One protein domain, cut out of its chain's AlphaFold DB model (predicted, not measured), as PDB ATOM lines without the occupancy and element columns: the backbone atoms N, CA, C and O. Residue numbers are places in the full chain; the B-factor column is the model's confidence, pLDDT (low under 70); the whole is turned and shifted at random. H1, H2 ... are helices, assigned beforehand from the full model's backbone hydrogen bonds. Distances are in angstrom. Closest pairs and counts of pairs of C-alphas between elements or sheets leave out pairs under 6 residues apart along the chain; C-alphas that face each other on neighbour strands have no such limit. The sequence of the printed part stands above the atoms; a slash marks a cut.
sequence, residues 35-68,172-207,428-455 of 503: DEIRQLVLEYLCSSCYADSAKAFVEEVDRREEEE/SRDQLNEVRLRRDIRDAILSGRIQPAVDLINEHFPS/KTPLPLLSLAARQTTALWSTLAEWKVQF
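What this domain is: This is residues 35 to 68, 172 to 207 and 428 to 455 of the 503 residues of the protein "LisH domain-containing protein" of Leucosporidium creatinivorum (UniProt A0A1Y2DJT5). Two helical hairpins, H1 with H2 and H3 with H4, are joined where residues 51 to 55 of H2 pack on H3, and a fifth helix, H5, reaches away from H1 as a long arm. Residues 62 to 68 of H2 and, along the arm, residues 436 to 444 and 446 to 452 stick out. The printed part has 98 residues, with H1 to H5 in that order and no named strand: all helix. It is loose, with a radius of gyration of the C-alphas of 18.3 A, and flat, spanning 55 by 44 by 24 A.

Where its parts are: Find C-alpha 51 at (-24.462, -28.568, -31.740); from there H2 runs 26.0 A to residue 68. H3, residues 173 to 190, covers 25.6 A. H5 starts at residue 433 and runs 25.4 A to C-alpha 450 at (-16.865, -38.313, -69.256). H1 is residues 35 to 47, beginning at (-39.121, -25.504, -44.327), and H4 is residues 194 to 204.

How they stand to each other: Look first at H2: its residues 51 to 55 touch H3, the C-alphas of Ala 51 and Arg 180 being closest at 5.6 A. H1 and H2 form a hairpin at a shallow tilt of 18 degrees, closest at C-alphas 45 and 54, 5.5 A. H3 and H4 form another, at 21 degrees, closest at C-alphas 185 and 197, 4.9 A. H5 touches H1 with residues 433 to 435 alone, about perpendicular at 82 degrees; C-alphas 40 and 434 are closest, 6.4 A. H5 is apart from H2, H3 and H4. In all five helices every O i to N i+4 pair is within hydrogen-bond range.

The domain as a whole: The C-alphas of Glu 203 and Gln 454 are farthest apart, 55.6 A. Residues 69 to 171 and 208 to 427 are not printed, leaving C-alpha gaps of 22.8 A and 13.8 A. No printed residue is under pLDDT 70.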
ATOM      1  N   ASP A  35     -39.199 -24.622 -45.493       90.94
ATOM      2  CA  ASP A  35     -39.121 -25.504 -44.327       90.94
ATOM      3  C   ASP A  35     -38.384 -26.806 -44.637       90.94
ATOM      4  O   ASP A  35     -37.561 -27.242 -43.838       90.94
ATOM      5  N   GLU A  36     -38.548 -27.364 -45.841       92.38
ATOM      6  CA  GLU A  36     -37.734 -28.496 -46.306       92.38
ATOM      7  C   GLU A  36     -36.242 -28.139 -46.356       92.38
ATOM      8  O   GLU A  36     -35.394 -28.932 -45.943       92.38
ATOM      9  N   ILE A  37     -35.899 -26.933 -46.820       93.31
ATOM     10  CA  ILE A  37     -34.505 -26.468 -46.853       93.31
ATOM     11  C   ILE A  37     -33.966 -26.292 -45.429       93.31
ATOM     12  O   ILE A  37     -32.850 -26.729 -45.143       93.31
ATOM     13  N   ARG A  38     -34.747 -25.686 -44.524       94.38
ATOM     14  CA  ARG A  38     -34.376 -25.544 -43.108       94.38
ATOM     15  C   ARG A  38     -34.136 -26.906 -42.458       94.38
ATOM     16  O   ARG A  38     -33.111 -27.084 -41.806       94.38
ATOM     17  N   GLN A  39     -35.013 -27.874 -42.716       94.06
ATOM     18  CA  GLN A  39     -34.883 -29.237 -42.213       94.06
ATOM     19  C   GLN A  39     -33.607 -29.918 -42.729       94.06
ATOM     20  O   GLN A  39     -32.886 -30.534 -41.947       94.06
ATOM     21  N   LEU A  40     -33.284 -29.770 -44.019       94.31
ATOM     22  CA  LEU A  40     -32.057 -30.320 -44.610       94.31
ATOM     23  C   LEU A  40     -30.787 -29.722 -43.989       94.31
ATOM     24  O   LEU A  40     -29.813 -30.440 -43.746       94.31
ATOM     25  N   VAL A  41     -30.782 -28.410 -43.739       95.94
ATOM     26  CA  VAL A  41     -29.661 -27.729 -43.075       95.94
ATOM     27  C   VAL A  41     -29.526 -28.219 -41.638       95.94
ATOM     28  O   VAL A  41     -28.425 -28.554 -41.205       95.94
ATOM     29  N   LEU A  42     -30.637 -28.326 -40.911       95.81
ATOM     30  CA  LEU A  42     -30.628 -28.781 -39.530       95.81
ATOM     31  C   LEU A  42     -30.162 -30.234 -39.395       95.81
ATOM     32  O   LEU A  42     -29.329 -30.535 -38.539       95.81
ATOM     33  N   GLU A  43     -30.631 -31.116 -40.280       95.69
ATOM     34  CA  GLU A  43     -30.168 -32.501 -40.379       95.69
ATOM     35  C   GLU A  43     -28.653 -32.548 -40.611       95.69
ATOM     36  O   GLU A  43     -27.944 -33.297 -39.938       95.69
ATOM     37  N   TYR A  44     -28.133 -31.708 -41.513       96.00
ATOM     38  CA  TYR A  44     -26.699 -31.617 -41.777       96.00
ATOM     39  C   TYR A  44     -25.902 -31.162 -40.546       96.00
ATOM     40  O   TYR A  44     -24.890 -31.790 -40.212       96.00
ATOM     41  N   LEU A  45     -26.361 -30.112 -39.856       97.00
ATOM     42  CA  LEU A  45     -25.708 -29.592 -38.652       97.00
ATOM     43  C   LEU A  45     -25.677 -30.644 -37.538       97.00
ATOM     44  O   LEU A  45     -24.635 -30.868 -36.920       97.00
ATOM     45  N   CYS A  46     -26.789 -31.349 -37.335       96.38
ATOM     46  CA  CYS A  46     -26.890 -32.399 -36.330       96.38
ATOM     47  C   CYS A  46     -26.056 -33.626 -36.694       96.38
ATOM     48  O   CYS A  46     -25.357 -34.172 -35.840       96.38
ATOM     49  N   SER A  47     -26.090 -34.068 -37.951       95.75
ATOM     50  CA  SER A  47     -25.289 -35.199 -38.428       95.75
ATOM     51  C   SER A  47     -23.790 -34.930 -38.240       95.75
ATOM     52  O   SER A  47     -23.079 -35.786 -37.714       95.75
ATOM     53  N   SER A  48     -23.344 -33.700 -38.523       95.62
ATOM     54  CA  SER A  48     -21.937 -33.269 -38.455       95.62
ATOM     55  C   SER A  48     -21.473 -32.787 -37.068       95.62
ATOM     56  O   SER A  48     -20.381 -32.243 -36.945       95.62
ATOM     57  N   CYS A  49     -22.276 -32.981 -36.016       97.00
ATOM     58  CA  CYS A  49     -21.958 -32.598 -34.630       97.00
ATOM     59  C   CYS A  49     -21.802 -31.082 -34.366       97.00
ATOM     60  O   CYS A  49     -21.188 -30.687 -33.373       97.00
ATOM     61  N   TYR A  50     -22.395 -30.213 -35.189       97.38
ATOM     62  CA  TYR A  50     -22.391 -28.759 -34.979       97.38
ATOM     63  C   TYR A  50     -23.503 -28.329 -34.009       97.38
ATOM     64  O   TYR A  50     -24.443 -27.637 -34.392       97.38
ATOM     65  N   ALA A  51     -23.411 -28.762 -32.746       96.62
ATOM     66  CA  ALA A  51     -24.462 -28.568 -31.740       96.62
ATOM     67  C   ALA A  51     -24.858 -27.094 -31.538       96.62
ATOM     68  O   ALA A  51     -26.043 -26.770 -31.519       96.62
ATOM     69  N   ASP A  52     -23.873 -26.204 -31.404       96.88
ATOM     70  CA  ASP A  52     -24.131 -24.789 -31.112       96.88
ATOM     71  C   ASP A  52     -24.727 -24.072 -32.327       96.88
ATOM     72  O   ASP A  52     -25.680 -23.311 -32.189       96.88
ATOM     73  N   SER A  53     -24.241 -24.391 -33.532       97.88
ATOM     74  CA  SER A  53     -24.814 -23.880 -34.780       97.88
ATOM     75  C   SER A  53     -26.230 -24.401 -35.012       97.88
ATOM     76  O   SER A  53     -27.081 -23.641 -35.454       97.88
ATOM     77  N   ALA A  54     -26.503 -25.671 -34.701       96.75
ATOM     78  CA  ALA A  54     -27.843 -26.246 -34.795       96.75
ATOM     79  C   ALA A  54     -28.814 -25.556 -33.827       96.75
ATOM     80  O   ALA A  54     -29.919 -25.196 -34.221       96.75
ATOM     81  N   LYS A  55     -28.378 -25.314 -32.582       95.94
ATOM     82  CA  LYS A  55     -29.161 -24.585 -31.580       95.94
ATOM     83  C   LYS A  55     -29.466 -23.155 -32.040       95.94
ATOM     84  O   LYS A  55     -30.631 -22.777 -32.083       95.94
ATOM     85  N   ALA A  56     -28.441 -22.401 -32.436       96.69
ATOM     86  CA  ALA A  56     -28.605 -21.031 -32.920       96.69
ATOM     87  C   ALA A  56     -29.488 -20.961 -34.178       96.69
ATOM     88  O   ALA A  56     -30.267 -20.027 -34.343       96.69
ATOM     89  N   PHE A  57     -29.395 -21.962 -35.060       96.81
ATOM     90  CA  PHE A  57     -30.233 -22.050 -36.253       96.81
ATOM     91  C   PHE A  57     -31.716 -22.232 -35.908       96.81
ATOM     92  O   PHE A  57     -32.546 -21.561 -36.510       96.81
ATOM     93  N   VAL A  58     -32.049 -23.095 -34.942       95.12
ATOM     94  CA  VAL A  58     -33.441 -23.276 -34.490       95.12
ATOM     95  C   VAL A  58     -33.970 -22.008 -33.826       95.12
ATOM     96  O   VAL A  58     -35.032 -21.538 -34.214       95.12
ATOM     97  N   GLU A  59     -33.198 -21.387 -32.929       94.62
ATOM     98  CA  GLU A  59     -33.593 -20.125 -32.279       94.62
ATOM     99  C   GLU A  59     -33.875 -19.009 -33.303       94.62
ATOM    100  O   GLU A  59     -34.830 -18.247 -33.158       94.62
ATOM    101  N   GLU A  60     -33.080 -18.927 -34.375       95.88
ATOM    102  CA  GLU A  60     -33.293 -17.968 -35.463       95.88
ATOM    103  C   GLU A  60     -34.521 -18.298 -36.330       95.88
ATOM    104  O   GLU A  60     -35.198 -17.384 -36.810       95.88
ATOM    105  N   VAL A  61     -34.814 -19.582 -36.560       94.06
ATOM    106  CA  VAL A  61     -36.025 -20.006 -37.282       94.06
ATOM    107  C   VAL A  61     -37.268 -19.641 -36.475       94.06
ATOM    108  O   VAL A  61     -38.138 -18.962 -37.022       94.06
ATOM    109  N   ASP A  62     -37.291 -19.978 -35.185       93.25
ATOM    110  CA  ASP A  62     -38.397 -19.683 -34.270       93.25
ATOM    111  C   ASP A  62     -38.642 -18.169 -34.166       93.25
ATOM    112  O   ASP A  62     -39.773 -17.694 -34.294       93.25
ATOM    113  N   ARG A  63     -37.566 -17.378 -34.018       94.81
ATOM    114  CA  ARG A  63     -37.641 -15.910 -33.974       94.81
ATOM    115  C   ARG A  63     -38.301 -15.332 -35.227       94.81
ATOM    116  O   ARG A  63     -39.132 -14.433 -35.121       94.81
ATOM    117  N   ARG A  64     -37.944 -15.832 -36.415       94.31
ATOM    118  CA  ARG A  64     -38.533 -15.355 -37.679       94.31
ATOM    119  C   ARG A  64     -39.995 -15.750 -37.836       94.31
ATOM    120  O   ARG A  64     -40.764 -14.971 -38.388       94.31
ATOM    121  N   GLU A  65     -40.379 -16.936 -37.384       92.75
ATOM    122  CA  GLU A  65     -41.775 -17.378 -37.446       92.75
ATOM    123  C   GLU A  65     -42.670 -16.554 -36.519       92.75
ATOM    124  O   GLU A  65     -43.781 -16.184 -36.903       92.75
ATOM    125  N   GLU A  66     -42.161 -16.178 -35.347       94.12
ATOM    126  CA  GLU A  66     -42.847 -15.259 -34.439       94.12
ATOM    127  C   GLU A  66     -42.993 -13.852 -35.053       94.12
ATOM    128  O   GLU A  66     -44.076 -13.268 -35.019       94.12
ATOM    129  N   GLU A  67     -41.952 -13.325 -35.704       96.19
ATOM    130  CA  GLU A  67     -42.013 -12.041 -36.424       96.19
ATOM    131  C   GLU A  67     -43.027 -12.059 -37.581       96.19
ATOM    132  O   GLU A  67     -43.772 -11.093 -37.787       96.19
ATOM    133  N   GLU A  68     -43.101 -13.164 -38.327       94.81
ATOM    134  CA  GLU A  68     -44.078 -13.362 -39.402       94.81
ATOM    135  C   GLU A  68     -45.511 -13.470 -38.844       94.81
ATOM    136  O   GLU A  68     -46.431 -12.844 -39.385       94.81
ATOM    137  N   SER A 172     -35.547 -31.709 -30.598       93.69
ATOM    138  CA  SER A 172     -35.832 -32.036 -29.201       93.69
ATOM    139  C   SER A 172     -34.597 -31.806 -28.318       93.69
ATOM    140  O   SER A 172     -33.448 -31.899 -28.765       93.69
ATOM    141  N   ARG A 173     -34.816 -31.555 -27.018       93.06
ATOM    142  CA  ARG A 173     -33.725 -31.417 -26.032       93.06
ATOM    143  C   ARG A 173     -32.809 -32.646 -26.013       93.06
ATOM    144  O   ARG A 173     -31.593 -32.501 -25.902       93.06
ATOM    145  N   ASP A 174     -33.385 -33.835 -26.164       95.12
ATOM    146  CA  ASP A 174     -32.638 -35.093 -26.180       95.12
ATOM    147  C   ASP A 174     -31.779 -35.225 -27.440       95.12
ATOM    148  O   ASP A 174     -30.616 -35.612 -27.344       95.12
ATOM    149  N   GLN A 175     -32.296 -34.814 -28.604       95.19
ATOM    150  CA  GLN A 175     -31.510 -34.764 -29.839       95.19
ATOM    151  C   GLN A 175     -30.330 -33.797 -29.707       95.19
ATOM    152  O   GLN A 175     -29.219 -34.139 -30.104       95.19
ATOM    153  N   LEU A 176     -30.531 -32.618 -29.109       96.06
ATOM    154  CA  LEU A 176     -29.445 -31.661 -28.893       96.06
ATOM    155  C   LEU A 176     -28.377 -32.205 -27.928       96.06
ATOM    156  O   LEU A 176     -27.181 -32.054 -28.187       96.06
ATOM    157  N   ASN A 177     -28.790 -32.867 -26.843       97.12
ATOM    158  CA  ASN A 177     -27.872 -33.537 -25.919       97.12
ATOM    159  C   ASN A 177     -27.066 -34.636 -26.624       97.12
ATOM    160  O   ASN A 177     -25.855 -34.728 -26.437       97.12
ATOM    161  N   GLU A 178     -27.711 -35.424 -27.482       97.31
ATOM    162  CA  GLU A 178     -27.043 -36.456 -28.272       97.31
ATOM    163  C   GLU A 178     -26.013 -35.860 -29.248       97.31
ATOM    164  O   GLU A 178     -24.907 -36.382 -29.372       97.31
ATOM    165  N   VAL A 179     -26.331 -34.745 -29.920       97.56
ATOM    166  CA  VAL A 179     -25.392 -34.043 -30.820       97.56
ATOM    167  C   VAL A 179     -24.181 -33.513 -30.042       97.56
ATOM    168  O   VAL A 179     -23.053 -33.638 -30.520       97.56
ATOM    169  N   ARG A 180     -24.382 -32.970 -28.833       98.06
ATOM    170  CA  ARG A 180     -23.288 -32.524 -27.949       98.06
ATOM    171  C   ARG A 180     -22.399 -33.679 -27.517       98.06
ATOM    172  O   ARG A 180     -21.185 -33.582 -27.624       98.06
ATOM    173  N   LEU A 181     -22.997 -34.793 -27.118       98.44
ATOM    174  CA  LEU A 181     -22.240 -35.970 -26.721       98.44
ATOM    175  C   LEU A 181     -21.409 -36.538 -27.884       98.44
ATOM    176  O   LEU A 181     -20.243 -36.887 -27.704       98.44
ATOM    177  N   ARG A 182     -21.973 -36.592 -29.100       98.31
ATOM    178  CA  ARG A 182     -21.218 -36.994 -30.298       98.31
ATOM    179  C   ARG A 182     -20.080 -36.020 -30.617       98.31
ATOM    180  O   ARG A 182     -19.002 -36.473 -31.001       98.31
ATOM    181  N   ARG A 183     -20.279 -34.713 -30.401       98.19
ATOM    182  CA  ARG A 183     -19.209 -33.705 -30.489       98.19
ATOM    183  C   ARG A 183     -18.097 -33.981 -29.477       98.19
ATOM    184  O   ARG A 183     -16.941 -34.034 -29.875       98.19
ATOM    185  N   ASP A 184     -18.432 -34.238 -28.217       98.50
ATOM    186  CA  ASP A 184     -17.440 -34.489 -27.165       98.50
ATOM    187  C   ASP A 184     -16.607 -35.754 -27.456       98.50
ATOM    188  O   ASP A 184     -15.385 -35.755 -27.283       98.50
ATOM    189  N   ILE A 185     -17.238 -36.813 -27.985       98.56
ATOM    190  CA  ILE A 185     -16.549 -38.022 -28.470       98.56
ATOM    191  C   ILE A 185     -15.603 -37.678 -29.629       98.56
ATOM    192  O   ILE A 185     -14.439 -38.090 -29.627       98.56
ATOM    193  N   ARG A 186     -16.079 -36.912 -30.618       98.25
ATOM    194  CA  ARG A 186     -15.283 -36.469 -31.771       98.25
ATOM    195  C   ARG A 186     -14.068 -35.654 -31.324       98.25
ATOM    196  O   ARG A 186     -12.952 -35.961 -31.738       98.25
ATOM    197  N   ASP A 187     -14.248 -34.691 -30.429       98.25
ATOM    198  CA  ASP A 187     -13.177 -33.831 -29.919       98.25
ATOM    199  C   ASP A 187     -12.169 -34.615 -29.062       98.25
ATOM    200  O   ASP A 187     -10.957 -34.383 -29.130       98.25
ATOM    201  N   ALA A 188     -12.629 -35.612 -28.298       98.44
ATOM    202  CA  ALA A 188     -11.750 -36.538 -27.589       98.44
ATOM    203  C   ALA A 188     -10.871 -37.352 -28.561       98.44
ATOM    204  O   ALA A 188      -9.663 -37.461 -28.343       98.44
ATOM    205  N   ILE A 189     -11.427 -37.845 -29.674       98.38
ATOM    206  CA  ILE A 189     -10.655 -38.556 -30.708       98.38
ATOM    207  C   ILE A 189      -9.656 -37.614 -31.388       98.38
ATOM    208  O   ILE A 189      -8.477 -37.953 -31.495       98.38
ATOM    209  N   LEU A 190     -10.098 -36.423 -31.804       97.69
ATOM    210  CA  LEU A 190      -9.264 -35.430 -32.489       97.69
ATOM    211  C   LEU A 190      -8.101 -34.932 -31.622       97.69
ATOM    212  O   LEU A 190      -7.015 -34.696 -32.153       97.69
ATOM    213  N   SER A 191      -8.308 -34.828 -30.306       97.69
ATOM    214  CA  SER A 191      -7.274 -34.462 -29.323       97.69
ATOM    215  C   SER A 191      -6.348 -35.619 -28.920       97.69
ATOM    216  O   SER A 191      -5.444 -35.421 -28.113       97.69
ATOM    217  N   GLY A 192      -6.547 -36.829 -29.457       97.19
ATOM    218  CA  GLY A 192      -5.751 -38.013 -29.111       97.19
ATOM    219  C   GLY A 192      -6.121 -38.653 -27.766       97.19
ATOM    220  O   GLY A 192      -5.464 -39.591 -27.319       97.19
ATOM    221  N   ARG A 193      -7.200 -38.206 -27.114       98.06
ATOM    222  CA  ARG A 193      -7.733 -38.791 -25.875       98.06
ATOM    223  C   ARG A 193      -8.684 -39.945 -26.192       98.06
ATOM    224  O   ARG A 193      -9.882 -39.889 -25.919       98.06
ATOM    225  N   ILE A 194      -8.131 -41.016 -26.760       98.12
ATOM    226  CA  ILE A 194      -8.925 -42.151 -27.260       98.12
ATOM    227  C   ILE A 194      -9.631 -42.907 -26.130       98.12
ATOM    228  O   ILE A 194     -10.774 -43.315 -26.303       98.12
ATOM    229  N   GLN A 195      -8.995 -43.060 -24.964       97.75
ATOM    230  CA  GLN A 195      -9.607 -43.791 -23.849       97.75
ATOM    231  C   GLN A 195     -10.876 -43.094 -23.315       97.75
ATOM    232  O   GLN A 195     -11.916 -43.747 -23.307       97.75
ATOM    233  N   PRO A 196     -10.864 -41.779 -23.003       98.50
ATOM    234  CA  PRO A 196     -12.094 -41.049 -22.685       98.50
ATOM    235  C   PRO A 196     -13.184 -41.161 -23.757       98.50
ATOM    236  O   PRO A 196     -14.356 -41.289 -23.422       98.50
ATOM    237  N   ALA A 197     -12.817 -41.150 -25.044       98.56
ATOM    238  CA  ALA A 197     -13.785 -41.332 -26.126       98.56
ATOM    239  C   ALA A 197     -14.443 -42.722 -26.077       98.56
ATOM    240  O   ALA A 197     -15.657 -42.834 -26.217       98.56
ATOM    241  N   VAL A 198     -13.657 -43.780 -25.850       98.25
ATOM    242  CA  VAL A 198     -14.158 -45.157 -25.702       98.25
ATOM    243  C   VAL A 198     -15.077 -45.284 -24.489       98.25
ATOM    244  O   VAL A 198     -16.108 -45.947 -24.583       98.25
ATOM    245  N   ASP A 199     -14.737 -44.639 -23.375       98.12
ATOM    246  CA  ASP A 199     -15.554 -44.659 -22.163       98.12
ATOM    247  C   ASP A 199     -16.918 -43.986 -22.413       98.12
ATOM    248  O   ASP A 199     -17.950 -44.603 -22.150       98.12
ATOM    249  N   LEU A 200     -16.937 -42.806 -23.051       98.50
ATOM    250  CA  LEU A 200     -18.172 -42.119 -23.464       98.50
ATOM    251  C   LEU A 200     -19.021 -42.958 -24.433       98.50
ATOM    252  O   LEU A 200     -20.248 -42.997 -24.319       98.50
ATOM    253  N   ILE A 201     -18.385 -43.655 -25.382       98.44
ATOM    254  CA  ILE A 201     -19.087 -44.557 -26.307       98.44
ATOM    255  C   ILE A 201     -19.709 -45.730 -25.544       98.44
ATOM    256  O   ILE A 201     -20.857 -46.070 -25.803       98.44
ATOM    257  N   ASN A 202     -18.997 -46.347 -24.603       97.75
ATOM    258  CA  ASN A 202     -19.534 -47.471 -23.833       97.75
ATOM    259  C   ASN A 202     -20.657 -47.045 -22.877       97.75
ATOM    260  O   ASN A 202     -21.594 -47.815 -22.670       97.75
ATOM    261  N   GLU A 203     -20.569 -45.841 -22.310       98.31
ATOM    262  CA  GLU A 203     -21.573 -45.298 -21.394       98.31
ATOM    263  C   GLU A 203     -22.894 -44.994 -22.107       98.31
ATOM    264  O   GLU A 203     -23.962 -45.378 -21.631       98.31
ATOM    265  N   HIS A 204     -22.833 -44.348 -23.272       98.19
ATOM    266  CA  HIS A 204     -24.028 -43.820 -23.933       98.19
ATOM    267  C   HIS A 204     -24.439 -44.562 -25.210       98.19
ATOM    268  O   HIS A 204     -25.614 -44.553 -25.576       98.19
ATOM    269  N   PHE A 205     -23.499 -45.221 -25.888       97.69
ATOM    270  CA  PHE A 205     -23.716 -45.927 -27.154       97.69
ATOM    271  C   PHE A 205     -23.107 -47.346 -27.148       97.69
ATOM    272  O   PHE A 205     -22.361 -47.705 -28.068       97.69
ATOM    273  N   PRO A 206     -23.420 -48.204 -26.156       97.12
ATOM    274  CA  PRO A 206     -22.767 -49.509 -25.999       97.12
ATOM    275  C   PRO A 206     -22.928 -50.426 -27.224       97.12
ATOM    276  O   PRO A 206     -22.073 -51.266 -27.500       97.12
ATOM    277  N   SER A 207     -23.996 -50.248 -28.007       96.25
ATOM    278  CA  SER A 207     -24.260 -51.007 -29.236       96.25
ATOM    279  C   SER A 207     -23.275 -50.724 -30.379       96.25
ATOM    280  O   SER A 207     -23.220 -51.502 -31.333       96.25
ATOM    281  N   LYS A 428     -30.278 -43.597 -37.517       94.44
ATOM    282  CA  LYS A 428     -30.084 -42.364 -38.286       94.44
ATOM    283  C   LYS A 428     -29.195 -42.620 -39.496       94.44
ATOM    284  O   LYS A 428     -28.403 -43.562 -39.550       94.44
ATOM    285  N   THR A 429     -29.313 -41.754 -40.495       93.00
ATOM    286  CA  THR A 429     -28.482 -41.823 -41.695       93.00
ATOM    287  C   THR A 429     -27.019 -41.515 -41.335       93.00
ATOM    288  O   THR A 429     -26.732 -40.456 -40.777       93.00
ATOM    289  N   PRO A 430     -26.054 -42.406 -41.647       93.44
ATOM    290  CA  PRO A 430     -24.635 -42.178 -41.343       93.44
ATOM    291  C   PRO A 430     -24.007 -41.072 -42.205       93.44
ATOM    292  O   PRO A 430     -22.889 -40.640 -41.942       93.44
ATOM    293  N   LEU A 431     -24.706 -40.637 -43.257       90.25
ATOM    294  CA  LEU A 431     -24.313 -39.543 -44.134       90.25
ATOM    295  C   LEU A 431     -25.497 -38.573 -44.250       90.25
ATOM    296  O   LEU A 431     -26.590 -39.034 -44.591       90.25
ATOM    297  N   PRO A 432     -25.301 -37.262 -44.029       91.94
ATOM    298  CA  PRO A 432     -26.396 -36.306 -44.123       91.94
ATOM    299  C   PRO A 432     -26.925 -36.234 -45.555       91.94
ATOM    300  O   PRO A 432     -26.142 -36.247 -46.517       91.94
ATOM    301  N   LEU A 433     -28.246 -36.115 -45.702       91.50
ATOM    302  CA  LEU A 433     -28.920 -36.145 -47.002       91.50
ATOM    303  C   LEU A 433     -28.379 -35.088 -47.974       91.50
ATOM    304  O   LEU A 433     -28.165 -35.375 -49.152       91.50
ATOM    305  N   LEU A 434     -28.052 -33.895 -47.469       91.88
ATOM    306  CA  LEU A 434     -27.441 -32.827 -48.260       91.88
ATOM    307  C   LEU A 434     -26.077 -33.236 -48.849       91.88
ATOM    308  O   LEU A 434     -25.797 -32.982 -50.021       91.88
ATOM    309  N   SER A 435     -25.241 -33.920 -48.062       88.12
ATOM    310  CA  SER A 435     -23.951 -34.431 -48.548       88.12
ATOM    311  C   SER A 435     -24.135 -35.564 -49.552       88.12
ATOM    312  O   SER A 435     -23.383 -35.651 -50.524       88.12
ATOM    313  N   LEU A 436     -25.137 -36.423 -49.348       89.56
ATOM    314  CA  LEU A 436     -25.479 -37.475 -50.301       89.56
ATOM    315  C   LEU A 436     -25.929 -36.884 -51.641       89.56
ATOM    316  O   LEU A 436     -25.401 -37.284 -52.678       89.56
ATOM    317  N   ALA A 437     -26.831 -35.901 -51.622       89.88
ATOM    318  CA  ALA A 437     -27.299 -35.205 -52.814       89.88
ATOM    319  C   ALA A 437     -26.134 -34.536 -53.558       89.88
ATOM    320  O   ALA A 437     -25.953 -34.767 -54.752       89.88
ATOM    321  N   ALA A 438     -25.265 -33.808 -52.847       88.62
ATOM    322  CA  ALA A 438     -24.082 -33.188 -53.444       88.62
ATOM    323  C   ALA A 438     -23.154 -34.219 -54.114       88.62
ATOM    324  O   ALA A 438     -22.674 -33.997 -55.231       88.62
ATOM    325  N   ARG A 439     -22.928 -35.378 -53.476       88.06
ATOM    326  CA  ARG A 439     -22.131 -36.477 -54.051       88.06
ATOM    327  C   ARG A 439     -22.801 -37.093 -55.276       88.06
ATOM    328  O   ARG A 439     -22.121 -37.315 -56.276       88.06
ATOM    329  N   GLN A 440     -24.109 -37.339 -55.225       91.25
ATOM    330  CA  GLN A 440     -24.880 -37.878 -56.347       91.25
ATOM    331  C   GLN A 440     -24.844 -36.933 -57.551       91.25
ATOM    332  O   GLN A 440     -24.545 -37.373 -58.660       91.25
ATOM    333  N   THR A 441     -25.059 -35.634 -57.335       89.75
ATOM    334  CA  THR A 441     -24.957 -34.614 -58.385       89.75
ATOM    335  C   THR A 441     -23.550 -34.560 -58.967       89.75
ATOM    336  O   THR A 441     -23.397 -34.590 -60.186       89.75
ATOM    337  N   THR A 442     -22.517 -34.569 -58.121       88.75
ATOM    338  CA  THR A 442     -21.114 -34.565 -58.571       88.75
ATOM    339  C   THR A 442     -20.782 -35.798 -59.409       88.75
ATOM    340  O   THR A 442     -20.142 -35.679 -60.457       88.75
ATOM    341  N   ALA A 443     -21.228 -36.980 -58.979       89.50
ATOM    342  CA  ALA A 443     -21.015 -38.230 -59.698       89.50
ATOM    343  C   ALA A 443     -21.737 -38.221 -61.050       89.50
ATOM    344  O   ALA A 443     -21.112 -38.503 -62.068       89.50
ATOM    345  N   LEU A 444     -23.014 -37.825 -61.075       93.19
ATOM    346  CA  LEU A 444     -23.807 -37.730 -62.301       93.19
ATOM    347  C   LEU A 444     -23.203 -36.734 -63.297       93.19
ATOM    348  O   LEU A 444     -23.102 -37.017 -64.485       93.19
ATOM    349  N   TRP A 445     -22.762 -35.569 -62.832       90.75
ATOM    350  CA  TRP A 445     -22.116 -34.591 -63.707       90.75
ATOM    351  C   TRP A 445     -20.771 -35.083 -64.230       90.75
ATOM    352  O   TRP A 445     -20.446 -34.864 -65.394       90.75
ATOM    353  N   SER A 446     -19.998 -35.775 -63.392       89.62
ATOM    354  CA  SER A 446     -18.721 -36.356 -63.808       89.62
ATOM    355  C   SER A 446     -18.919 -37.431 -64.879       89.62
ATOM    356  O   SER A 446     -18.193 -37.424 -65.870       89.62
ATOM    357  N   THR A 447     -19.932 -38.295 -64.741       93.69
ATOM    358  CA  THR A 447     -20.240 -39.320 -65.753       93.69
ATOM    359  C   THR A 447     -20.769 -38.706 -67.047       93.69
ATOM    360  O   THR A 447     -20.341 -39.107 -68.128       93.69
ATOM    361  N   LEU A 448     -21.628 -37.684 -66.975       92.00
ATOM    362  CA  LEU A 448     -22.100 -36.956 -68.161       92.00
ATOM    363  C   LEU A 448     -20.957 -36.248 -68.906       92.00
ATOM    364  O   LEU A 448     -20.923 -36.262 -70.141       92.00
ATOM    365  N   ALA A 449     -20.015 -35.654 -68.167       89.88
ATOM    366  CA  ALA A 449     -18.822 -35.026 -68.726       89.88
ATOM    367  C   ALA A 449     -17.891 -36.059 -69.384       89.88
ATOM    368  O   ALA A 449     -17.429 -35.847 -70.508       89.88
ATOM    369  N   GLU A 450     -17.661 -37.200 -68.727       93.50
ATOM    370  CA  GLU A 450     -16.865 -38.313 -69.256       93.50
ATOM    371  C   GLU A 450     -17.471 -38.883 -70.545       93.50
ATOM    372  O   GLU A 450     -16.764 -39.101 -71.533       93.50
ATOM    373  N   TRP A 451     -18.795 -39.042 -70.582       95.19
ATOM    374  CA  TRP A 451     -19.527 -39.536 -71.750       95.19
ATOM    375  C   TRP A 451     -19.701 -38.486 -72.852       95.19
ATOM    376  O   TRP A 451     -20.291 -38.779 -73.893       95.19
ATOM    377  N   LYS A 452     -19.170 -37.273 -72.654       91.75
ATOM    378  CA  LYS A 452     -19.250 -36.146 -73.592       91.75
ATOM    379  C   LYS A 452     -20.679 -35.883 -74.080       91.75
ATOM    380  O   LYS A 452     -20.889 -35.559 -75.252       91.75
ATOM    381  N   VAL A 453     -21.662 -36.037 -73.190       92.44
ATOM    382  CA  VAL A 453     -23.066 -35.767 -73.518       92.44
ATOM    383  C   VAL A 453     -23.189 -34.285 -73.875       92.44
ATOM    384  O   VAL A 453     -22.690 -33.420 -73.155       92.44
ATOM    385  N   GLN A 454     -23.796 -33.976 -75.020       89.81
ATOM    386  CA  GLN A 454     -24.006 -32.588 -75.434       89.81
ATOM    387  C   GLN A 454     -25.193 -32.000 -74.670       89.81
ATOM    388  O   GLN A 454     -26.186 -32.696 -74.441       89.81
ATOM    389  N   PHE A 455     -25.108 -30.723 -74.284       83.31
ATOM    390  CA  PHE A 455     -26.264 -30.030 -73.714       83.31
ATOM    391  C   PHE A 455     -27.435 -30.034 -74.709       83.31
ATOM    392  O   PHE A 455     -27.209 -29.834 -75.910       83.31
TER     393      PHE A 455